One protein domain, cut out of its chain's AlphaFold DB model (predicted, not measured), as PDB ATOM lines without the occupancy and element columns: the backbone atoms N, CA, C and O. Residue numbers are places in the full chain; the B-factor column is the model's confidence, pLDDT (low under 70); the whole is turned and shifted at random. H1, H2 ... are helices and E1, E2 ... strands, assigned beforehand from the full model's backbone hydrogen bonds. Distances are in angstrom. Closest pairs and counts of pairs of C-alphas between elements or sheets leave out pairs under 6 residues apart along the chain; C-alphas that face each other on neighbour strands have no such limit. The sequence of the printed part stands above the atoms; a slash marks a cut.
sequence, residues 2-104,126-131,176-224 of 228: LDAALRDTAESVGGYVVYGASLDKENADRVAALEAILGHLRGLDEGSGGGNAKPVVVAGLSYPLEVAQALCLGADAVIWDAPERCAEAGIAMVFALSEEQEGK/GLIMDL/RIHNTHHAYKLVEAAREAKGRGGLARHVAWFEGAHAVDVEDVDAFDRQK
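What this domain is: This is residues 2 to 104, 126 to 131 and 176 to 224 of the 228 residues of the protein "Hypothetical protein" of Phaeomonas parva (UniProt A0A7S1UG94). A small parallel sheet of three strands, E1, E2 and E3, has helix H3 over it and the long helix H2 grazing it, while H5 and H6 pack on H3, which sits near the middle of the whole. H1 makes one end of the long axis; at the other end the small pair E4 and E5 lies among H4, H7 and residues 176 to 183 of H5. The 158 printed residues hold seven named helices and five named strands, in the order H1 E1 H2 E2 H3 E3 H4 E4 E5 H5 H6 H7; E4 and E5 are antiparallel, and the class is mostly helix. The domain is compact, with a radius of gyration of the C-alphas of 16.9 A, yet its outline is elongated, 52 by 33 by 30 A.

How they stand to each other: Look first at E1, residues 16 to 18, E2, residues 56 to 59, and E3, residues 77 to 79: the sheet runs E1 E2 E3, with E2 the inner strand. E1 and E2 are parallel, with N 18 and O 57 within hydrogen-bond range at 2.8 A. E2 and E3 are parallel too, with N 79 and O 58 at 2.9 A. H2, residues 28 to 46, and H3, residues 64 to 73, complete two strand-helix-strand units, each two parallel neighbour strands with a helix between them: E1, H2, E2 and E2, H3, E3, both with right-handed crossovers. H2 only grazes the sheet, with its residues 34 to 42. H3 is on the sheet at a height of 9.7 A, from a local plane fitted to just 6 C-alphas; it lies over E3 and runs along the strands, at 26 degrees to E3 on the local plane. Next find H5, residues 176 to 195, and H6, residues 198 to 209. H5 touches H3 with its residues 186 to 194 alone, the closest C-alphas being those of Ala 68 and Ala 190, 5.2 A apart; the tilt of 35.2 degrees is only just steep. H6 touches H3 at a shallow tilt of 15 degrees, opposite ways, with C-alphas 72 and 199 closest at 5.5 A. H1, residues 2 to 12, only just touches H2, with 3 pairs of C-alphas within 8 A, the closest being Arg 7 and Leu 44 at 6.4 A. Toward the other end, H4, residues 82 to 88, touches H5 at a shallow tilt of 15 degrees, opposite ways; C-alphas 83 and 179 are closest at 5.0 A. E4, residues 91 to 93, and E5, residues 128 to 130, have N 129 and O 92 within range at 2.8 A. H7, residues 214 to 222, only just touches H4, with 3 pairs of C-alphas within 8 A, the closest being Ala 82 and Phe 220 at 6.8 A. Every O i to N i+4 pair is within hydrogen-bond range in H3, H4, H6 and H7; the counts are 6 of 7 in H1, 13 of 15 in H2 and 15 of 16 in H5.

Where its parts are: Find C-alpha 56 at (-15.967, -14.629, 35.273); from there E2 runs 9.9 A to C-alpha 59. C-alpha 2, at (-17.033, -13.354, 54.965), begins H1, 15.8 A long. H2 spans 28.5 A, H3 14.4 A and H6 16.9 A. H5, the longest helix, runs 29.4 A from C-alpha 176 at (-30.565, -23.286, 15.395). H7 ends at C-alpha 222, (-43.172, -19.035, 28.134).

The domain as a whole: The two C-alphas farthest apart are those of Gly 49 and Leu 131, 53.8 A. Two cuts fall in the printed part: residues 105 to 125, with C-alphas 104 and 126 11.7 A apart, and residues 132 to 175, with C-alphas 131 and 176 13.2 A apart. Of the links that are printed whole, none is long. The mean pLDDT of the printed part is 77.9, and 42 residues are under 70: 2 to 4, 21 to 29, 45 to 52, 99 to 104, 196 to 197 and 211 to 224.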
ATOM      1  N   LEU A   2     -16.649 -12.940  56.321       59.66
ATOM      2  CA  LEU A   2     -17.033 -13.354  54.965       59.66
ATOM      3  C   LEU A   2     -15.921 -13.068  53.936       59.66
ATOM      4  O   LEU A   2     -15.481 -13.988  53.269       59.66
ATOM      5  N   ASP A   3     -15.360 -11.854  53.929       67.62
ATOM      6  CA  ASP A   3     -14.267 -11.475  53.012       67.62
ATOM      7  C   ASP A   3     -12.994 -12.313  53.163       67.62
ATOM      8  O   ASP A   3     -12.286 -12.544  52.193       67.62
ATOM      9  N   ALA A   4     -12.688 -12.774  54.378       69.81
ATOM     10  CA  ALA A   4     -11.509 -13.602  54.621       69.81
ATOM     11  C   ALA A   4     -11.712 -15.024  54.081       69.81
ATOM     12  O   ALA A   4     -10.820 -15.562  53.438       69.81
ATOM     13  N   ALA A   5     -12.903 -15.596  54.290       71.56
ATOM     14  CA  ALA A   5     -13.277 -16.876  53.699       71.56
ATOM     15  C   ALA A   5     -13.362 -16.786  52.166       71.56
ATOM     16  O   ALA A   5     -12.903 -17.689  51.480       71.56
ATOM     17  N   LEU A   6     -13.887 -15.676  51.632       70.62
ATOM     18  CA  LEU A   6     -13.952 -15.427  50.192       70.62
ATOM     19  C   LEU A   6     -12.562 -15.319  49.561       70.62
ATOM     20  O   LEU A   6     -12.358 -15.880  48.491       70.62
ATOM     21  N   ARG A   7     -11.598 -14.663  50.220       72.69
ATOM     22  CA  ARG A   7     -10.203 -14.597  49.746       72.69
ATOM     23  C   ARG A   7      -9.513 -15.960  49.753       72.69
ATOM     24  O   ARG A   7      -8.882 -16.312  48.768       72.69
ATOM     25  N   ASP A   8      -9.699 -16.746  50.808       75.06
ATOM     26  CA  ASP A   8      -9.157 -18.111  50.892       75.06
ATOM     27  C   ASP A   8      -9.742 -19.020  49.791       75.06
ATOM     28  O   ASP A   8      -9.027 -19.727  49.077       75.06
ATOM     29  N   THR A   9     -11.054 -18.925  49.543       74.06
ATOM     30  CA  THR A   9     -11.673 -19.616  48.402       74.06
ATOM     31  C   THR A   9     -11.212 -19.058  47.062       74.06
ATOM     32  O   THR A   9     -11.041 -19.824  46.117       74.06
ATOM     33  N   ALA A  10     -10.984 -17.745  46.967       76.12
ATOM     34  CA  ALA A  10     -10.516 -17.106  45.749       76.12
ATOM     35  C   ALA A  10      -9.172 -17.698  45.338       76.12
ATOM     36  O   ALA A  10      -9.032 -18.051  44.180       76.12
ATOM     37  N   GLU A  11      -8.224 -17.922  46.252       76.69
ATOM     38  CA  GLU A  11      -6.906 -18.499  45.935       76.69
ATOM     39  C   GLU A  11      -6.973 -19.914  45.329       76.69
ATOM     40  O   GLU A  11      -6.153 -20.256  44.477       76.69
ATOM     41  N   SER A  12      -7.980 -20.714  45.691       81.62
ATOM     42  CA  SER A  12      -8.087 -22.133  45.309       81.62
ATOM     43  C   SER A  12      -8.932 -22.423  44.059       81.62
ATOM     44  O   SER A  12      -8.912 -23.552  43.562       81.62
ATOM     45  N   VAL A  13      -9.653 -21.436  43.515       86.69
ATOM     46  CA  VAL A  13     -10.507 -21.610  42.322       86.69
ATOM     47  C   VAL A  13      -9.858 -21.085  41.039       86.69
ATOM     48  O   VAL A  13      -9.054 -20.153  41.055       86.69
ATOM     49  N   GLY A  14     -10.238 -21.667  39.896       86.62
ATOM     50  CA  GLY A  14      -9.770 -21.249  38.566       86.62
ATOM     51  C   GLY A  14     -10.598 -20.139  37.903       86.62
ATOM     52  O   GLY A  14     -10.237 -19.697  36.818       86.62
ATOM     53  N   GLY A  15     -11.709 -19.718  38.513       89.31
ATOM     54  CA  GLY A  15     -12.665 -18.761  37.951       89.31
ATOM     55  C   GLY A  15     -13.954 -18.689  38.765       89.31
ATOM     56  O   GLY A  15     -14.147 -19.465  39.704       89.31
ATOM     57  N   TYR A  16     -14.841 -17.773  38.383       90.56
ATOM     58  CA  TYR A  16     -16.099 -17.515  39.080       90.56
ATOM     59  C   TYR A  16     -17.294 -17.694  38.145       90.56
ATOM     60  O   TYR A  16     -17.235 -17.342  36.967       90.56
ATOM     61  N   VAL A  17     -18.406 -18.200  38.683       91.44
ATOM     62  CA  VAL A  17     -19.691 -18.233  37.976       91.44
ATOM     63  C   VAL A  17     -20.717 -17.448  38.779       91.44
ATOM     64  O   VAL A  17     -20.952 -17.741  39.951       91.44
ATOM     65  N   VAL A  18     -21.336 -16.453  38.147       89.44
ATOM     66  CA  VAL A  18     -22.376 -15.613  38.740       89.44
ATOM     67  C   VAL A  18     -23.737 -16.065  38.213       89.44
ATOM     68  O   VAL A  18     -24.013 -15.978  37.016       89.44
ATOM     69  N   TYR A  19     -24.585 -16.545  39.122       84.06
ATOM     70  CA  TYR A  19     -25.978 -16.921  38.866       84.06
ATOM     71  C   TYR A  19     -26.946 -15.914  39.492       84.06
ATOM     72  O   TYR A  19     -26.569 -15.117  40.347       84.06
ATOM     73  N   GLY A  20     -28.221 -15.980  39.095       72.31
ATOM     74  CA  GLY A  20     -29.285 -15.152  39.679       72.31
ATOM     75  C   GLY A  20     -29.272 -13.697  39.206       72.31
ATOM     76  O   GLY A  20     -30.045 -12.885  39.708       72.31
ATOM     77  N   ALA A  21     -28.438 -13.394  38.211       65.06
ATOM     78  CA  ALA A  21     -28.277 -12.075  37.624       65.06
ATOM     79  C   ALA A  21     -29.263 -11.800  36.478       65.06
ATOM     80  O   ALA A  21     -28.964 -10.940  35.666       65.06
ATOM     81  N   SER A  22     -30.405 -12.502  36.380       64.44
ATOM     82  CA  SER A  22     -31.432 -12.137  35.387       64.44
ATOM     83  C   SER A  22     -31.802 -10.673  35.613       64.44
ATOM     84  O   SER A  22     -32.144 -10.294  36.739       64.44
ATOM     85  N   LEU A  23     -31.642  -9.871  34.567       59.66
ATOM     86  CA  LEU A  23     -31.846  -8.426  34.537       59.66
ATOM     87  C   LEU A  23     -33.238  -8.182  33.940       59.66
ATOM     88  O   LEU A  23     -33.388  -7.704  32.815       59.66
ATOM     89  N   ASP A  24     -34.269  -8.585  34.683       52.91
ATOM     90  CA  ASP A  24     -35.648  -8.278  34.334       52.91
ATOM     91  C   ASP A  24     -35.853  -6.758  34.230       52.91
ATOM     92  O   ASP A  24     -35.236  -5.963  34.942       52.91
ATOM     93  N   LYS A  25     -36.747  -6.337  33.324       49.47
ATOM     94  CA  LYS A  25     -37.014  -4.916  33.023       49.47
ATOM     95  C   LYS A  25     -37.398  -4.070  34.242       49.47
ATOM     96  O   LYS A  25     -37.331  -2.848  34.175       49.47
ATOM     97  N   GLU A  26     -37.838  -4.699  35.326       53.41
ATOM     98  CA  GLU A  26     -38.320  -4.016  36.527       53.41
ATOM     99  C   GLU A  26     -37.200  -3.625  37.501       53.41
ATOM    100  O   GLU A  26     -37.482  -3.012  38.529       53.41
ATOM    101  N   ASN A  27     -35.933  -3.949  37.212       58.03
ATOM    102  CA  ASN A  27     -34.907  -3.965  38.251       58.03
ATOM    103  C   ASN A  27     -33.595  -3.288  37.826       58.03
ATOM    104  O   ASN A  27     -32.542  -3.919  37.721       58.03
ATOM    105  N   ALA A  28     -33.652  -1.966  37.622       60.00
ATOM    106  CA  ALA A  28     -32.484  -1.118  37.344       60.00
ATOM    107  C   ALA A  28     -31.322  -1.338  38.342       60.00
ATOM    108  O   ALA A  28     -30.151  -1.241  37.972       60.00
ATOM    109  N   ASP A  29     -31.643  -1.729  39.579       67.12
ATOM    110  CA  ASP A  29     -30.681  -2.013  40.645       67.12
ATOM    111  C   ASP A  29     -29.818  -3.260  40.380       67.12
ATOM    112  O   ASP A  29     -28.711  -3.378  40.910       67.12
ATOM    113  N   ARG A  30     -30.263  -4.196  39.532       73.69
ATOM    114  CA  ARG A  30     -29.523  -5.442  39.266       73.69
ATOM    115  C   ARG A  30     -28.305  -5.249  38.379       73.69
ATOM    116  O   ARG A  30     -27.324  -5.967  38.556       73.69
ATOM    117  N   VAL A  31     -28.333  -4.280  37.463       77.44
ATOM    118  CA  VAL A  31     -27.152  -3.923  36.658       77.44
ATOM    119  C   VAL A  31     -26.058  -3.384  37.577       77.44
ATOM    120  O   VAL A  31     -24.921  -3.841  37.502       77.44
ATOM    121  N   ALA A  32     -26.424  -2.492  38.504       79.94
ATOM    122  CA  ALA A  32     -25.509  -1.960  39.511       79.94
ATOM    123  C   ALA A  32     -25.008  -3.054  40.472       79.94
ATOM    124  O   ALA A  32     -23.828  -3.083  40.818       79.94
ATOM    125  N   ALA A  33     -25.873  -3.993  40.868       83.50
ATOM    126  CA  ALA A  33     -25.469  -5.139  41.678       83.50
ATOM    127  C   ALA A  33     -24.479  -6.045  40.932       83.50
ATOM    128  O   ALA A  33     -23.468  -6.447  41.506       83.50
ATOM    129  N   LEU A  34     -24.732  -6.341  39.654       85.31
ATOM    130  CA  LEU A  34     -23.825  -7.128  38.823       85.31
ATOM    131  C   LEU A  34     -22.485  -6.407  38.642       85.31
ATOM    132  O   LEU A  34     -21.442  -7.031  38.805       85.31
ATOM    133  N   GLU A  35     -22.495  -5.101  38.382       86.12
ATOM    134  CA  GLU A  35     -21.284  -4.278  38.315       86.12
ATOM    135  C   GLU A  35     -20.483  -4.336  39.624       86.12
ATOM    136  O   GLU A  35     -19.279  -4.592  39.598       86.12
ATOM    137  N   ALA A  36     -21.149  -4.193  40.774       87.31
ATOM    138  CA  ALA A  36     -20.514  -4.283  42.085       87.31
ATOM    139  C   ALA A  36     -19.929  -5.680  42.362       87.31
ATOM    140  O   ALA A  36     -18.808  -5.786  42.864       87.31
ATOM    141  N   ILE A  37     -20.648  -6.751  42.003       88.62
ATOM    142  CA  ILE A  37     -20.176  -8.138  42.139       88.62
ATOM    143  C   ILE A  37     -18.938  -8.361  41.268       88.62
ATOM    144  O   ILE A  37     -17.918  -8.837  41.764       88.62
ATOM    145  N   LEU A  38     -19.000  -7.992  39.986       87.25
ATOM    146  CA  LEU A  38     -17.884  -8.153  39.053       87.25
ATOM    147  C   LEU A  38     -16.664  -7.330  39.490       87.25
ATOM    148  O   LEU A  38     -15.541  -7.825  39.425       87.25
ATOM    149  N   GLY A  39     -16.877  -6.108  39.986       86.31
ATOM    150  CA  GLY A  39     -15.824  -5.270  40.558       86.31
ATOM    151  C   GLY A  39     -15.176  -5.899  41.793       86.31
ATOM    152  O   GLY A  39     -13.951  -5.931  41.894       86.31
ATOM    153  N   HIS A  40     -15.978  -6.461  42.701       86.81
ATOM    154  CA  HIS A  40     -15.468  -7.134  43.894       86.81
ATOM    155  C   HIS A  40     -14.635  -8.373  43.545       86.81
ATOM    156  O   HIS A  40     -13.525  -8.510  44.051       86.81
ATOM    157  N   LEU A  41     -15.126  -9.236  42.648       85.69
ATOM    158  CA  LEU A  41     -14.415 -10.451  42.230       85.69
ATOM    159  C   LEU A  41     -13.052 -10.137  41.603       85.69
ATOM    160  O   LEU A  41     -12.071 -10.810  41.898       85.69
ATOM    161  N   ARG A  42     -12.964  -9.067  40.808       78.50
ATOM    162  CA  ARG A  42     -11.694  -8.599  40.233       78.50
ATOM    163  C   ARG A  42     -10.725  -8.086  41.296       78.50
ATOM    164  O   ARG A  42      -9.540  -8.397  41.243       78.50
ATOM    165  N   GLY A  43     -11.229  -7.343  42.282       79.06
ATOM    166  CA  GLY A  43     -10.417  -6.839  43.390       79.06
ATOM    167  C   GLY A  43      -9.865  -7.939  44.306       79.06
ATOM    168  O   GLY A  43      -8.836  -7.732  44.948       79.06
ATOM    169  N   LEU A  44     -10.507  -9.113  44.362       77.50
ATOM    170  CA  LEU A  44      -9.980 -10.272  45.095       77.50
ATOM    171  C   LEU A  44      -8.694 -10.818  44.458       77.50
ATOM    172  O   LEU A  44      -7.799 -11.251  45.183       77.50
ATOM    173  N   ASP A  45      -8.571 -10.746  43.132       68.44
ATOM    174  CA  ASP A  45      -7.421 -11.291  42.407       68.44
ATOM    175  C   ASP A  45      -6.210 -10.340  42.431       68.44
ATOM    176  O   ASP A  45      -5.073 -10.804  42.545       68.44
ATOM    177  N   GLU A  46      -6.423  -9.017  42.419       64.00
ATOM    178  CA  GLU A  46      -5.346  -8.007  42.490       64.00
ATOM    179  C   GLU A  46      -4.509  -8.102  43.782       64.00
ATOM    180  O   GLU A  46      -3.323  -7.773  43.789       64.00
ATOM    181  N   GLY A  47      -5.101  -8.597  44.875       57.06
ATOM    182  CA  GLY A  47      -4.419  -8.796  46.157       57.06
ATOM    183  C   GLY A  47      -3.570 -10.071  46.252       57.06
ATOM    184  O   GLY A  47      -2.808 -10.205  47.208       57.06
ATOM    185  N   SER A  48      -3.685 -10.995  45.291       56.44
ATOM    186  CA  SER A  48      -3.106 -12.350  45.372       56.44
ATOM    187  C   SER A  48      -1.684 -12.487  44.806       56.44
ATOM    188  O   SER A  48      -1.096 -13.565  44.857       56.44
ATOM    189  N   GLY A  49      -1.092 -11.413  44.268       51.38
ATOM    190  CA  GLY A  49       0.312 -11.389  43.821       51.38
ATOM    191  C   GLY A  49       0.659 -12.284  42.615       51.38
ATOM    192  O   GLY A  49       1.805 -12.270  42.168       51.38
ATOM    193  N   GLY A  50      -0.301 -13.034  42.064       52.16
ATOM    194  CA  GLY A  50      -0.149 -13.898  40.891       52.16
ATOM    195  C   GLY A  50      -0.865 -13.309  39.677       52.16
ATOM    196  O   GLY A  50      -2.067 -13.082  39.707       52.16
ATOM    197  N   GLY A  51      -0.114 -13.025  38.613       60.81
ATOM    198  CA  GLY A  51      -0.609 -12.330  37.427       60.81
ATOM    199  C   GLY A  51      -1.772 -13.026  36.707       60.81
ATOM    200  O   GLY A  51      -1.679 -14.198  36.352       60.81
ATOM    201  N   ASN A  52      -2.780 -12.207  36.397       64.94
ATOM    202  CA  ASN A  52      -3.947 -12.385  35.523       64.94
ATOM    203  C   ASN A  52      -5.281 -12.577  36.267       64.94
ATOM    204  O   ASN A  52      -5.423 -13.464  37.104       64.94
ATOM    205  N   ALA A  53      -6.259 -11.728  35.930       79.69
ATOM    206  CA  ALA A  53      -7.607 -11.777  36.494       79.69
ATOM    207  C   ALA A  53      -8.276 -13.113  36.148       79.69
ATOM    208  O   ALA A  53      -8.154 -13.600  35.018       79.69
ATOM    209  N   LYS A  54      -8.983 -13.714  37.106       86.62
ATOM    210  CA  LYS A  54      -9.665 -14.989  36.889       86.62
ATOM    211  C   LYS A  54     -10.922 -14.783  36.046       86.62
ATOM    212  O   LYS A  54     -11.619 -13.783  36.223       86.62
ATOM    213  N   PRO A  55     -11.243 -15.731  35.148       91.06
ATOM    214  CA  PRO A  55     -12.400 -15.607  34.277       91.06
ATOM    215  C   PRO A  55     -13.703 -15.605  35.080       91.06
ATOM    216  O   PRO A  55     -13.901 -16.439  35.972       91.06
ATOM    217  N   VAL A  56     -14.616 -14.706  34.717       91.88
ATOM    218  CA  VAL A  56     -15.967 -14.629  35.273       91.88
ATOM    219  C   VAL A  56     -17.001 -14.988  34.211       91.88
ATOM    220  O   VAL A  56     -17.106 -14.349  33.163       91.88
ATOM    221  N   VAL A  57     -17.803 -16.006  34.510       92.75
ATOM    222  CA  VAL A  57     -18.919 -16.463  33.679       92.75
ATOM    223  C   VAL A  57     -20.226 -15.972  34.291       92.75
ATOM    224  O   VAL A  57     -20.474 -16.193  35.474       92.75
ATOM    225  N   VAL A  58     -21.095 -15.351  33.495       91.31
ATOM    226  CA  VAL A  58     -22.449 -14.972  33.935       91.31
ATOM    227  C   VAL A  58     -23.475 -15.918  33.320       91.31
ATOM    228  O   VAL A  58     -23.451 -16.180  32.119       91.31
ATOM    229  N   ALA A  59     -24.380 -16.446  34.137       89.69
ATOM    230  CA  ALA A  59     -25.367 -17.436  33.722       89.69
ATOM    231  C   ALA A  59     -26.790 -17.058  34.151       89.69
ATOM    232  O   ALA A  59     -26.997 -16.277  35.081       89.69
ATOM    233  N   GLY A  60     -27.778 -17.666  33.488       81.75
ATOM    234  CA  GLY A  60     -29.197 -17.422  33.762       81.75
ATOM    235  C   GLY A  60     -29.724 -16.131  33.135       81.75
ATOM    236  O   GLY A  60     -30.644 -15.527  33.680       81.75
ATOM    237  N   LEU A  61     -29.119 -15.714  32.020       84.00
ATOM    238  CA  LEU A  61     -29.539 -14.544  31.261       84.00
ATOM    239  C   LEU A  61     -30.739 -14.897  30.382       84.00
ATOM    240  O   LEU A  61     -30.736 -15.930  29.712       84.00
ATOM    241  N   SER A  62     -31.756 -14.045  30.375       75.25
ATOM    242  CA  SER A  62     -33.017 -14.308  29.674       75.25
ATOM    243  C   SER A  62     -33.119 -13.549  28.348       75.25
ATOM    244  O   SER A  62     -33.630 -14.102  27.375       75.25
ATOM    245  N   TYR A  63     -32.570 -12.329  28.272       80.44
ATOM    246  CA  TYR A  63     -32.731 -11.433  27.117       80.44
ATOM    247  C   TYR A  63     -31.403 -11.031  26.464       80.44
ATOM    248  O   TYR A  63     -30.383 -10.947  27.152       80.44
ATOM    249  N   PRO A  64     -31.407 -10.702  25.155       86.38
ATOM    250  CA  PRO A  64     -30.218 -10.216  24.450       86.38
ATOM    251  C   PRO A  64     -29.557  -9.008  25.128       86.38
ATOM    252  O   PRO A  64     -28.331  -8.922  25.194       86.38
ATOM    253  N   LEU A  65     -30.362  -8.094  25.680       83.56
ATOM    254  CA  LEU A  65     -29.844  -6.926  26.389       83.56
ATOM    255  C   LEU A  65     -29.046  -7.323  27.638       83.56
ATOM    256  O   LEU A  65     -27.992  -6.742  27.881       83.56
ATOM    257  N   GLU A  66     -29.487  -8.346  28.380       83.75
ATOM    258  CA  GLU A  66     -28.772  -8.799  29.578       83.75
ATOM    259  C   GLU A  66     -27.402  -9.392  29.219       83.75
ATOM    260  O   GLU A  66     -26.409  -9.174  29.913       83.75
ATOM    261  N   VAL A  67     -27.334 -10.106  28.091       87.88
ATOM    262  CA  VAL A  67     -26.083 -10.635  27.533       87.88
ATOM    263  C   VAL A  67     -25.125  -9.505  27.186       87.88
ATOM    264  O   VAL A  67     -23.966  -9.529  27.606       87.88
ATOM    265  N   ALA A  68     -25.602  -8.494  26.461       86.94
ATOM    266  CA  ALA A  68     -24.782  -7.340  26.123       86.94
ATOM    267  C   ALA A  68     -24.320  -6.587  27.381       86.94
ATOM    268  O   ALA A  68     -23.148  -6.210  27.475       86.94
ATOM    269  N   GLN A  69     -25.207  -6.428  28.369       85.38
ATOM    270  CA  GLN A  69     -24.913  -5.788  29.649       85.38
ATOM    271  C   GLN A  69     -23.804  -6.518  30.410       85.38
ATOM    272  O   GLN A  69     -22.796  -5.900  30.755       85.38
ATOM    273  N   ALA A  70     -23.937  -7.832  30.603       88.00
ATOM    274  CA  ALA A  70     -22.945  -8.647  31.298       88.00
ATOM    275  C   ALA A  70     -21.555  -8.548  30.644       88.00
ATOM    276  O   ALA A  70     -20.552  -8.340  31.328       88.00
ATOM    277  N   LEU A  71     -21.486  -8.624  29.311       88.75
ATOM    278  CA  LEU A  71     -20.228  -8.520  28.561       88.75
ATOM    279  C   LEU A  71     -19.598  -7.122  28.658       88.75
ATOM    280  O   LEU A  71     -18.382  -6.986  28.839       88.75
ATOM    281  N   CYS A  72     -20.416  -6.070  28.580       85.50
ATOM    282  CA  CYS A  72     -19.955  -4.690  28.721       85.50
ATOM    283  C   CYS A  72     -19.413  -4.408  30.131       85.50
ATOM    284  O   CYS A  72     -18.341  -3.810  30.248       85.50
ATOM    285  N   LEU A  73     -20.086  -4.905  31.176       86.00
ATOM    286  CA  LEU A  73     -19.617  -4.848  32.571       86.00
ATOM    287  C   LEU A  73     -18.356  -5.689  32.808       86.00
ATOM    288  O   LEU A  73     -17.621  -5.476  33.770       86.00
ATOM    289  N   GLY A  74     -18.051  -6.600  31.883       85.44
ATOM    290  CA  GLY A  74     -16.789  -7.316  31.841       85.44
ATOM    291  C   GLY A  74     -16.841  -8.750  32.344       85.44
ATOM    292  O   GLY A  74     -15.816  -9.253  32.796       85.44
ATOM    293  N   ALA A  75     -17.987  -9.412  32.216       89.69
ATOM    294  CA  ALA A  75     -18.006 -10.864  32.133       89.69
ATOM    295  C   ALA A  75     -17.144 -11.341  30.949       89.69
ATOM    296  O   ALA A  75     -17.170 -10.743  29.868       89.69
ATOM    297  N   ASP A  76     -16.401 -12.427  31.141       90.25
ATOM    298  CA  ASP A  76     -15.544 -13.017  30.108       90.25
ATOM    299  C   ASP A  76     -16.339 -13.924  29.166       90.25
ATOM    300  O   ASP A  76     -16.070 -13.987  27.959       90.25
ATOM    301  N   ALA A  77     -17.353 -14.589  29.721       91.56
ATOM    302  CA  ALA A  77     -18.272 -15.460  29.010       91.56
ATOM    303  C   ALA A  77     -19.682 -15.390  29.608       91.56
ATOM    304  O   ALA A  77     -19.883 -15.017  30.766       91.56
ATOM    305  N   VAL A  78     -20.659 -15.799  28.802       92.19
ATOM    306  CA  VAL A  78     -22.055 -15.922  29.217       92.19
ATOM    307  C   VAL A  78     -22.579 -17.317  28.909       92.19
ATOM    308  O   VAL A  78     -22.211 -17.919  27.900       92.19
ATOM    309  N   ILE A  79     -23.469 -17.817  29.759       90.81
ATOM    310  CA  ILE A  79     -24.295 -18.985  29.463       90.81
ATOM    311  C   ILE A  79     -25.676 -18.464  29.085       90.81
ATOM    312  O   ILE A  79     -26.422 -17.990  29.946       90.81
ATOM    313  N   TRP A  80     -25.988 -18.544  27.792       90.88
ATOM    314  CA  TRP A  80     -27.252 -18.089  27.225       90.88
ATOM    315  C   TRP A  80     -27.885 -19.188  26.373       90.88
ATOM    316  O   TRP A  80     -27.348 -19.586  25.342       90.88
ATOM    317  N   ASP A  81     -29.026 -19.697  26.829       87.75
ATOM    318  CA  ASP A  81     -29.729 -20.859  26.276       87.75
ATOM    319  C   ASP A  81     -30.895 -20.483  25.346       87.75
ATOM    320  O   ASP A  81     -31.482 -21.347  24.691       87.75
ATOM    321  N   ALA A  82     -31.219 -19.192  25.238       87.75
ATOM    322  CA  ALA A  82     -32.316 -18.708  24.409       87.75
ATOM    323  C   ALA A  82     -32.247 -19.131  22.926       87.75
ATOM    324  O   ALA A  82     -33.305 -19.436  22.378       87.75
ATOM    325  N   PRO A  83     -31.076 -19.213  22.253       92.19
ATOM    326  CA  PRO A  83     -31.019 -19.645  20.851       92.19
ATOM    327  C   PRO A  83     -31.631 -21.006  20.576       92.19
ATOM    328  O   PRO A  83     -32.362 -21.166  19.595       92.19
ATOM    329  N   GLU A  84     -31.375 -21.953  21.470       90.75
ATOM    330  CA  GLU A  84     -31.919 -23.297  21.372       90.75
ATOM    331  C   GLU A  84     -33.430 -23.288  21.612       90.75
ATOM    332  O   GLU A  84     -34.202 -23.804  20.806       90.75
ATOM    333  N   ARG A  85     -33.859 -22.608  22.677       88.75
ATOM    334  CA  ARG A  85     -35.268 -22.533  23.084       88.75
ATOM    335  C   ARG A  85     -36.131 -21.875  22.006       88.75
ATOM    336  O   ARG A  85     -37.174 -22.415  21.635       88.75
ATOM    337  N   CYS A  86     -35.650 -20.779  21.418       90.56
ATOM    338  CA  CYS A  86     -36.295 -20.132  20.280       90.56
ATOM    339  C   CYS A  86     -36.402 -21.075  19.078       90.56
ATOM    340  O   CYS A  86     -37.460 -21.141  18.457       90.56
ATOM    341  N   ALA A  87     -35.352 -21.838  18.765       92.69
ATOM    342  CA  ALA A  87     -35.377 -22.748  17.626       92.69
ATOM    343  C   ALA A  87     -36.390 -23.891  17.805       92.69
ATOM    344  O   ALA A  87     -37.159 -24.178  16.883       92.69
ATOM    345  N   GLU A  88     -36.447 -24.509  18.990       90.69
ATOM    346  CA  GLU A  88     -37.478 -25.506  19.334       90.69
ATOM    347  C   GLU A  88     -38.885 -24.900  19.230       90.69
ATOM    348  O   GLU A  88     -39.832 -25.511  18.721       90.69
ATOM    349  N   ALA A  89     -39.011 -23.642  19.638       89.81
ATOM    350  CA  ALA A  89     -40.238 -22.885  19.561       89.81
ATOM    351  C   ALA A  89     -40.501 -22.251  18.192       89.81
ATOM    352  O   ALA A  89     -41.416 -21.448  18.118       89.81
ATOM    353  N   GLY A  90     -39.809 -22.606  17.103       92.88
ATOM    354  CA  GLY A  90     -40.124 -22.084  15.760       92.88
ATOM    355  C   GLY A  90     -39.870 -20.581  15.572       92.88
ATOM    356  O   GLY A  90     -40.410 -19.978  14.647       92.88
ATOM    357  N   ILE A  91     -39.069 -19.985  16.455       92.50
ATOM    358  CA  ILE A  91     -38.802 -18.553  16.534       92.50
ATOM    359  C   ILE A  91     -37.379 -18.255  16.054       92.50
ATOM    360  O   ILE A  91     -36.409 -18.895  16.472       92.50
ATOM    361  N   ALA A  92     -37.258 -17.233  15.212       94.38
ATOM    362  CA  ALA A  92     -35.993 -16.645  14.800       94.38
ATOM    363  C   ALA A  92     -35.705 -15.359  15.590       94.38
ATOM    364  O   ALA A  92     -36.590 -14.522  15.759       94.38
ATOM    365  N   MET A  93     -34.465 -15.166  16.040       92.50
ATOM    366  CA  MET A  93     -34.018 -13.882  16.594       92.50
ATOM    367  C   MET A  93     -33.732 -12.884  15.474       92.50
ATOM    368  O   MET A  93     -33.067 -13.236  14.499       92.50
ATOM    369  N   VAL A  94     -34.223 -11.653  15.602       91.00
ATOM    370  CA  VAL A  94     -34.132 -10.632  14.539       91.00
ATOM    371  C   VAL A  94     -33.813  -9.227  15.061       91.00
ATOM    372  O   VAL A  94     -33.945  -8.250  14.322       91.00
ATOM    373  N   PHE A  95     -33.382  -9.119  16.320       88.00
ATOM    374  CA  PHE A  95     -32.955  -7.850  16.902       88.00
ATOM    375  C   PHE A  95     -31.767  -7.250  16.131       88.00
ATOM    376  O   PHE A  95     -30.891  -7.954  15.634       88.00
ATOM    377  N   ALA A  96     -31.718  -5.927  16.037       84.25
ATOM    378  CA  ALA A  96     -30.578  -5.204  15.503       84.25
ATOM    379  C   ALA A  96     -29.338  -5.402  16.389       84.25
ATOM    380  O   ALA A  96     -29.420  -5.432  17.618       84.25
ATOM    381  N   LEU A  97     -28.175  -5.509  15.744       82.56
ATOM    382  CA  LEU A  97     -26.888  -5.735  16.409       82.56
ATOM    383  C   LEU A  97     -26.020  -4.472  16.475       82.56
ATOM    384  O   LEU A  97     -25.077  -4.422  17.256       82.56
ATOM    385  N   SER A  98     -26.323  -3.448  15.671       73.69
ATOM    386  CA  SER A  98     -25.593  -2.174  15.661       73.69
ATOM    387  C   SER A  98     -26.449  -1.007  15.163       73.69
ATOM    388  O   SER A  98     -27.440  -1.214  14.458       73.69
ATOM    389  N   GLU A  99     -26.017   0.219  15.483       67.38
ATOM    390  CA  GLU A  99     -26.579   1.486  14.974       67.38
ATOM    391  C   GLU A  99     -26.670   1.489  13.430       67.38
ATOM    392  O   GLU A  99     -27.640   1.963  12.851       67.38
ATOM    393  N   GLU A 100     -25.707   0.876  12.735       63.22
ATOM    394  CA  GLU A 100     -25.656   0.810  11.262       63.22
ATOM    395  C   GLU A 100     -26.689  -0.154  10.645       63.22
ATOM    396  O   GLU A 100     -26.964  -0.109   9.440       63.22
ATOM    397  N   GLN A 101     -27.261  -1.039  11.463       58.56
ATOM    398  CA  GLN A 101     -28.334  -1.953  11.076       58.56
ATOM    399  C   GLN A 101     -29.732  -1.410  11.410       58.56
ATOM    400  O   GLN A 101     -30.732  -2.073  11.107       58.56
ATOM    401  N   GLU A 102     -29.831  -0.195  11.963       53.94
ATOM    402  CA  GLU A 102     -31.102   0.512  12.127       53.94
ATOM    403  C   GLU A 102     -31.786   0.691  10.762       53.94
ATOM    404  O   GLU A 102     -31.245   1.276   9.825       53.94
ATOM    405  N   GLY A 103     -32.982   0.114  10.620       48.00
ATOM    406  CA  GLY A 103     -33.737   0.098   9.361       48.00
ATOM    407  C   GLY A 103     -33.436  -1.073   8.413       48.00
ATOM    408  O   GLY A 103     -34.116  -1.192   7.397       48.00
ATOM    409  N   LYS A 104     -32.475  -1.952   8.741       45.97
ATOM    410  CA  LYS A 104     -32.214  -3.227   8.033       45.97
ATOM    411  C   LYS A 104     -32.636  -4.468   8.821       45.97
ATOM    412  O   LYS A 104     -32.728  -5.544   8.236       45.97
ATOM    413  N   GLY A 126     -38.625  -5.727  15.931       79.81
ATOM    414  CA  GLY A 126     -38.905  -6.591  17.079       79.81
ATOM    415  C   GLY A 126     -37.666  -7.383  17.492       79.81
ATOM    416  O   GLY A 126     -36.644  -7.371  16.796       79.81
ATOM    417  N   LEU A 127     -37.735  -8.083  18.623       83.81
ATOM    418  CA  LEU A 127     -36.621  -8.933  19.054       83.81
ATOM    419  C   LEU A 127     -36.614 -10.292  18.355       83.81
ATOM    420  O   LEU A 127     -35.554 -10.884  18.123       83.81
ATOM    421  N   ILE A 128     -37.806 -10.787  18.042       87.75
ATOM    422  CA  ILE A 128     -38.039 -12.136  17.553       87.75
ATOM    423  C   ILE A 128     -39.074 -12.157  16.425       87.75
ATOM    424  O   ILE A 128     -39.819 -11.203  16.211       87.75
ATOM    425  N   MET A 129     -39.107 -13.269  15.699       89.88
ATOM    426  CA  MET A 129     -40.034 -13.539  14.608       89.88
ATOM    427  C   MET A 129     -40.549 -14.978  14.729       89.88
ATOM    428  O   MET A 129     -39.759 -15.921  14.645       89.88
ATOM    429  N   ASP A 130     -41.859 -15.158  14.928       91.38
ATOM    430  CA  ASP A 130     -42.496 -16.484  14.927       91.38
ATOM    431  C   ASP A 130     -42.798 -16.923  13.491       91.38
ATOM    432  O   ASP A 130     -43.758 -16.471  12.866       91.38
ATOM    433  N   LEU A 131     -41.992 -17.846  12.963       92.69
ATOM    434  CA  LEU A 131     -42.140 -18.328  11.590       92.69
ATOM    435  C   LEU A 131     -43.332 -19.283  11.410       92.69
ATOM    436  O   LEU A 131     -43.572 -19.742  10.295       92.69
ATOM    437  N   ARG A 176     -31.774 -23.185  14.556       97.75
ATOM    438  CA  ARG A 176     -30.565 -23.286  15.395       97.75
ATOM    439  C   ARG A 176     -29.375 -22.614  14.720       97.75
ATOM    440  O   ARG A 176     -28.724 -21.780  15.337       97.75
ATOM    441  N   ILE A 177     -29.131 -22.915  13.441       98.31
ATOM    442  CA  ILE A 177     -28.044 -22.297  12.663       98.31
ATOM    443  C   ILE A 177     -28.171 -20.768  12.682       98.31
ATOM    444  O   ILE A 177     -27.197 -20.073  12.971       98.31
ATOM    445  N   HIS A 178     -29.369 -20.246  12.407       98.06
ATOM    446  CA  HIS A 178     -29.628 -18.807  12.419       98.06
ATOM    447  C   HIS A 178     -29.463 -18.195  13.814       98.06
ATOM    448  O   HIS A 178     -28.672 -17.268  13.983       98.06
ATOM    449  N   ASN A 179     -30.156 -18.724  14.821       96.31
ATOM    450  CA  ASN A 179     -30.180 -18.161  16.170       96.31
ATOM    451  C   ASN A 179     -28.802 -18.213  16.840       96.31
ATOM    452  O   ASN A 179     -28.400 -17.250  17.490       96.31
ATOM    453  N   THR A 180     -28.048 -19.301  16.663       96.25
ATOM    454  CA  THR A 180     -26.682 -19.415  17.187       96.25
ATOM    455  C   THR A 180     -25.741 -18.434  16.490       96.25
ATOM    456  O   THR A 180     -24.964 -17.758  17.164       96.25
ATOM    457  N   HIS A 181     -25.835 -18.284  15.164       96.44
ATOM    458  CA  HIS A 181     -25.070 -17.261  14.444       96.44
ATOM    459  C   HIS A 181     -25.389 -15.856  14.969       96.44
ATOM    460  O   HIS A 181     -24.484 -15.071  15.254       96.44
ATOM    461  N   HIS A 182     -26.674 -15.560  15.158       93.75
ATOM    462  CA  HIS A 182     -27.141 -14.277  15.669       93.75
ATOM    463  C   HIS A 182     -26.643 -13.997  17.097       93.75
ATOM    464  O   HIS A 182     -26.251 -12.875  17.416       93.75
ATOM    465  N   ALA A 183     -26.597 -15.023  17.950       93.19
ATOM    466  CA  ALA A 183     -26.047 -14.921  19.295       93.19
ATOM    467  C   ALA A 183     -24.541 -14.624  19.293       93.19
ATOM    468  O   ALA A 183     -24.088 -13.778  20.060       93.19
ATOM    469  N   TYR A 184     -23.761 -15.246  18.402       93.69
ATOM    470  CA  TYR A 184     -22.341 -14.906  18.262       93.69
ATOM    471  C   TYR A 184     -22.140 -13.457  17.819       93.69
ATOM    472  O   TYR A 184     -21.300 -12.757  18.383       93.69
ATOM    473  N   LYS A 185     -22.960 -12.974  16.878       92.69
ATOM    474  CA  LYS A 185     -22.916 -11.571  16.455       92.69
ATOM    475  C   LYS A 185     -23.251 -10.593  17.576       92.69
ATOM    476  O   LYS A 185     -22.642  -9.530  17.638       92.69
ATOM    477  N   LEU A 186     -24.148 -10.952  18.492       90.56
ATOM    478  CA  LEU A 186     -24.420 -10.142  19.681       90.56
ATOM    479  C   LEU A 186     -23.179 -10.018  20.575       90.56
ATOM    480  O   LEU A 186     -22.859  -8.927  21.039       90.56
ATOM    481  N   VAL A 187     -22.462 -11.124  20.794       90.56
ATOM    482  CA  VAL A 187     -21.225 -11.121  21.588       90.56
ATOM    483  C   VAL A 187     -20.152 -10.249  20.928       90.56
ATOM    484  O   VAL A 187     -19.484  -9.482  21.621       90.56
ATOM    485  N   GLU A 188     -19.990 -10.340  19.604       89.75
ATOM    486  CA  GLU A 188     -19.080  -9.479  18.834       89.75
ATOM    487  C   GLU A 188     -19.448  -7.997  19.001       89.75
ATOM    488  O   GLU A 188     -18.613  -7.197  19.430       89.75
ATOM    489  N   ALA A 189     -20.715  -7.646  18.773       86.31
ATOM    490  CA  ALA A 189     -21.208  -6.277  18.893       86.31
ATOM    491  C   ALA A 189     -21.028  -5.702  20.307       86.31
ATOM    492  O   ALA A 189     -20.599  -4.558  20.466       86.31
ATOM    493  N   ALA A 190     -21.290  -6.493  21.352       85.75
ATOM    494  CA  ALA A 190     -21.089  -6.069  22.736       85.75
ATOM    495  C   ALA A 190     -19.606  -5.791  23.045       85.75
ATOM    496  O   ALA A 190     -19.278  -4.814  23.726       85.75
ATOM    497  N   ARG A 191     -18.687  -6.611  22.512       84.00
ATOM    498  CA  ARG A 191     -17.236  -6.396  22.658       84.00
ATOM    499  C   ARG A 191     -16.782  -5.115  21.962       84.00
ATOM    500  O   ARG A 191     -15.969  -4.384  22.524       84.00
ATOM    501  N   GLU A 192     -17.323  -4.811  20.788       84.00
ATOM    502  CA  GLU A 192     -17.031  -3.562  20.073       84.00
ATOM    503  C   GLU A 192     -17.601  -2.333  20.792       84.00
ATOM    504  O   GLU A 192     -16.903  -1.326  20.957       84.00
ATOM    505  N   ALA A 193     -18.844  -2.418  21.276       80.50
ATOM    506  CA  ALA A 193     -19.520  -1.339  21.993       80.50
ATOM    507  C   ALA A 193     -18.769  -0.933  23.269       80.50
ATOM    508  O   ALA A 193     -18.628   0.260  23.561       80.50
ATOM    509  N   LYS A 194     -18.195  -1.913  23.979       77.62
ATOM    510  CA  LYS A 194     -17.335  -1.676  25.145       77.62
ATOM    511  C   LYS A 194     -16.183  -0.709  24.841       77.62
ATOM    512  O   LYS A 194     -15.851   0.111  25.691       77.62
ATOM    513  N   GLY A 195     -15.616  -0.749  23.633       75.69
ATOM    514  CA  GLY A 195     -14.545   0.158  23.203       75.69
ATOM    515  C   GLY A 195     -15.004   1.549  22.734       75.69
ATOM    516  O   GLY A 195     -14.177   2.453  22.654       75.69
ATOM    517  N   ARG A 196     -16.295   1.754  22.424       65.75
ATOM    518  CA  ARG A 196     -16.827   2.948  21.718       65.75
ATOM    519  C   ARG A 196     -17.778   3.830  22.549       65.75
ATOM    520  O   ARG A 196     -18.649   4.507  21.997       65.75
ATOM    521  N   GLY A 197     -17.624   3.839  23.871       64.56
ATOM    522  CA  GLY A 197     -18.463   4.641  24.779       64.56
ATOM    523  C   GLY A 197     -19.185   3.834  25.858       64.56
ATOM    524  O   GLY A 197     -19.930   4.411  26.646       64.56
ATOM    525  N   GLY A 198     -18.931   2.524  25.925       73.56
ATOM    526  CA  GLY A 198     -19.296   1.690  27.063       73.56
ATOM    527  C   GLY A 198     -20.782   1.338  27.144       73.56
ATOM    528  O   GLY A 198     -21.565   1.547  26.216       73.56
ATOM    529  N   LEU A 199     -21.156   0.768  28.289       75.88
ATOM    530  CA  LEU A 199     -22.461   0.153  28.512       75.88
ATOM    531  C   LEU A 199     -23.639   1.116  28.304       75.88
ATOM    532  O   LEU A 199     -24.604   0.768  27.632       75.88
ATOM    533  N   ALA A 200     -23.556   2.323  28.868       74.38
ATOM    534  CA  ALA A 200     -24.671   3.270  28.894       74.38
ATOM    535  C   ALA A 200     -25.143   3.665  27.487       74.38
ATOM    536  O   ALA A 200     -26.344   3.703  27.223       74.38
ATOM    537  N   ARG A 201     -24.201   3.893  26.561       78.75
ATOM    538  CA  ARG A 201     -24.524   4.179  25.158       78.75
ATOM    539  C   ARG A 201     -25.208   2.988  24.496       78.75
ATOM    540  O   ARG A 201     -26.203   3.170  23.803       78.75
ATOM    541  N   HIS A 202     -24.679   1.785  24.710       76.75
ATOM    542  CA  HIS A 202     -25.223   0.576  24.099       76.75
ATOM    543  C   HIS A 202     -26.645   0.273  24.585       76.75
ATOM    544  O   HIS A 202     -27.503  -0.050  23.772       76.75
ATOM    545  N   VAL A 203     -26.914   0.437  25.884       76.81
ATOM    546  CA  VAL A 203     -28.259   0.267  26.459       76.81
ATOM    547  C   VAL A 203     -29.231   1.285  25.866       76.81
ATOM    548  O   VAL A 203     -30.268   0.891  25.337       76.81
ATOM    549  N   ALA A 204     -28.869   2.573  25.874       76.94
ATOM    550  CA  ALA A 204     -29.719   3.633  25.331       76.94
ATOM    551  C   ALA A 204     -30.044   3.408  23.846       76.94
ATOM    552  O   ALA A 204     -31.181   3.598  23.414       76.94
ATOM    553  N   TRP A 205     -29.052   2.963  23.072       81.44
ATOM    554  CA  TRP A 205     -29.253   2.557  21.690       81.44
ATOM    555  C   TRP A 205     -30.195   1.352  21.581       81.44
ATOM    556  O   TRP A 205     -31.175   1.424  20.847       81.44
ATOM    557  N   PHE A 206     -29.950   0.265  22.316       78.94
ATOM    558  CA  PHE A 206     -30.735  -0.965  22.205       78.94
ATOM    559  C   PHE A 206     -32.213  -0.731  22.553       78.94
ATOM    560  O   PHE A 206     -33.099  -1.163  21.816       78.94
ATOM    561  N   GLU A 207     -32.500   0.003  23.627       75.19
ATOM    562  CA  GLU A 207     -33.865   0.391  24.010       75.19
ATOM    563  C   GLU A 207     -34.499   1.370  23.002       75.19
ATOM    564  O   GLU A 207     -35.702   1.332  22.719       75.19
ATOM    565  N   GLY A 208     -33.680   2.245  22.416       73.56
ATOM    566  CA  GLY A 208     -34.078   3.151  21.343       73.56
ATOM    567  C   GLY A 208     -34.448   2.416  20.053       73.56
ATOM    568  O   GLY A 208     -35.475   2.734  19.451       73.56
ATOM    569  N   ALA A 209     -33.669   1.407  19.675       71.00
ATOM    570  CA  ALA A 209     -33.761   0.689  18.411       71.00
ATOM    571  C   ALA A 209     -34.844  -0.397  18.403       71.00
ATOM    572  O   ALA A 209     -35.422  -0.652  17.350       71.00
ATOM    573  N   HIS A 210     -35.170  -1.002  19.547       75.50
ATOM    574  CA  HIS A 210     -36.075  -2.153  19.599       75.50
ATOM    575  C   HIS A 210     -37.447  -1.809  20.177       75.50
ATOM    576  O   HIS A 210     -37.577  -1.050  21.141       75.50
ATOM    577  N   ALA A 211     -38.494  -2.394  19.598       64.25
ATOM    578  CA  ALA A 211     -39.768  -2.526  20.295       64.25
ATOM    579  C   ALA A 211     -39.629  -3.699  21.267       64.25
ATOM    580  O   ALA A 211     -39.759  -4.852  20.877       64.25
ATOM    581  N   VAL A 212     -39.279  -3.419  22.523       59.75
ATOM    582  CA  VAL A 212     -39.194  -4.468  23.541       59.75
ATOM    583  C   VAL A 212     -40.593  -4.692  24.109       59.75
ATOM    584  O   VAL A 212     -40.927  -4.156  25.167       59.75
ATOM    585  N   ASP A 213     -41.426  -5.459  23.417       55.34
ATOM    586  CA  ASP A 213     -42.783  -5.752  23.879       55.34
ATOM    587  C   ASP A 213     -42.785  -6.842  24.967       55.34
ATOM    588  O   ASP A 213     -41.893  -7.688  25.041       55.34
ATOM    589  N   VAL A 214     -43.775  -6.804  25.869       47.75
ATOM    590  CA  VAL A 214     -43.938  -7.829  26.925       47.75
ATOM    591  C   VAL A 214     -44.142  -9.211  26.302       47.75
ATOM    592  O   VAL A 214     -43.693 -10.196  26.864       47.75
ATOM    593  N   GLU A 215     -44.728  -9.291  25.103       50.97
ATOM    594  CA  GLU A 215     -44.925 -10.557  24.393       50.97
ATOM    595  C   GLU A 215     -43.626 -11.179  23.869       50.97
ATOM    596  O   GLU A 215     -43.523 -12.406  23.889       50.97
ATOM    597  N   ASP A 216     -42.646 -10.359  23.464       54.78
ATOM    598  CA  ASP A 216     -41.299 -10.806  23.079       54.78
ATOM    599  C   ASP A 216     -40.559 -11.347  24.303       54.78
ATOM    600  O   ASP A 216     -39.912 -12.392  24.249       54.78
ATOM    601  N   VAL A 217     -40.713 -10.652  25.432       53.59
ATOM    602  CA  VAL A 217     -40.155 -11.034  26.731       53.59
ATOM    603  C   VAL A 217     -40.767 -12.368  27.195       53.59
ATOM    604  O   VAL A 217     -40.081 -13.374  27.376       53.59
ATOM    605  N   ASP A 218     -42.096 -12.437  27.204       53.31
ATOM    606  CA  ASP A 218     -42.872 -13.639  27.486       53.31
ATOM    607  C   ASP A 218     -42.658 -14.749  26.454       53.31
ATOM    608  O   ASP A 218     -42.943 -15.900  26.754       53.31
ATOM    609  N   ALA A 219     -42.210 -14.487  25.228       58.16
ATOM    610  CA  ALA A 219     -41.869 -15.553  24.286       58.16
ATOM    611  C   ALA A 219     -40.581 -16.265  24.721       58.16
ATOM    612  O   ALA A 219     -40.537 -17.499  24.719       58.16
ATOM    613  N   PHE A 220     -39.580 -15.512  25.189       56.69
ATOM    614  CA  PHE A 220     -38.400 -16.084  25.837       56.69
ATOM    615  C   PHE A 220     -38.717 -16.695  27.208       56.69
ATOM    616  O   PHE A 220     -37.994 -17.600  27.609       56.69
ATOM    617  N   ASP A 221     -39.767 -16.288  27.930       52.31
ATOM    618  CA  ASP A 221     -40.110 -16.855  29.250       52.31
ATOM    619  C   ASP A 221     -41.159 -17.989  29.216       52.31
ATOM    620  O   ASP A 221     -41.019 -18.972  29.950       52.31
ATOM    621  N   ARG A 222     -42.155 -17.966  28.317       53.06
ATOM    622  CA  ARG A 222     -43.172 -19.035  28.134       53.06
ATOM    623  C   ARG A 222     -42.534 -20.387  27.832       53.06
ATOM    624  O   ARG A 222     -43.039 -21.427  28.249       53.06
ATOM    625  N   GLN A 223     -41.377 -20.377  27.184       51.16
ATOM    626  CA  GLN A 223     -40.613 -21.579  26.871       51.16
ATOM    627  C   GLN A 223     -39.888 -22.180  28.094       51.16
ATOM    628  O   GLN A 223     -39.374 -23.287  27.991       51.16
ATOM    629  N   LYS A 224     -39.795 -21.486  29.247       47.25
ATOM    630  CA  LYS A 224     -39.241 -22.057  30.498       47.25
ATOM    631  C   LYS A 224     -40.234 -23.030  31.151       47.25
ATOM    632  O   LYS A 224     -39.834 -23.858  31.959       47.25
TER     633      LYS A 224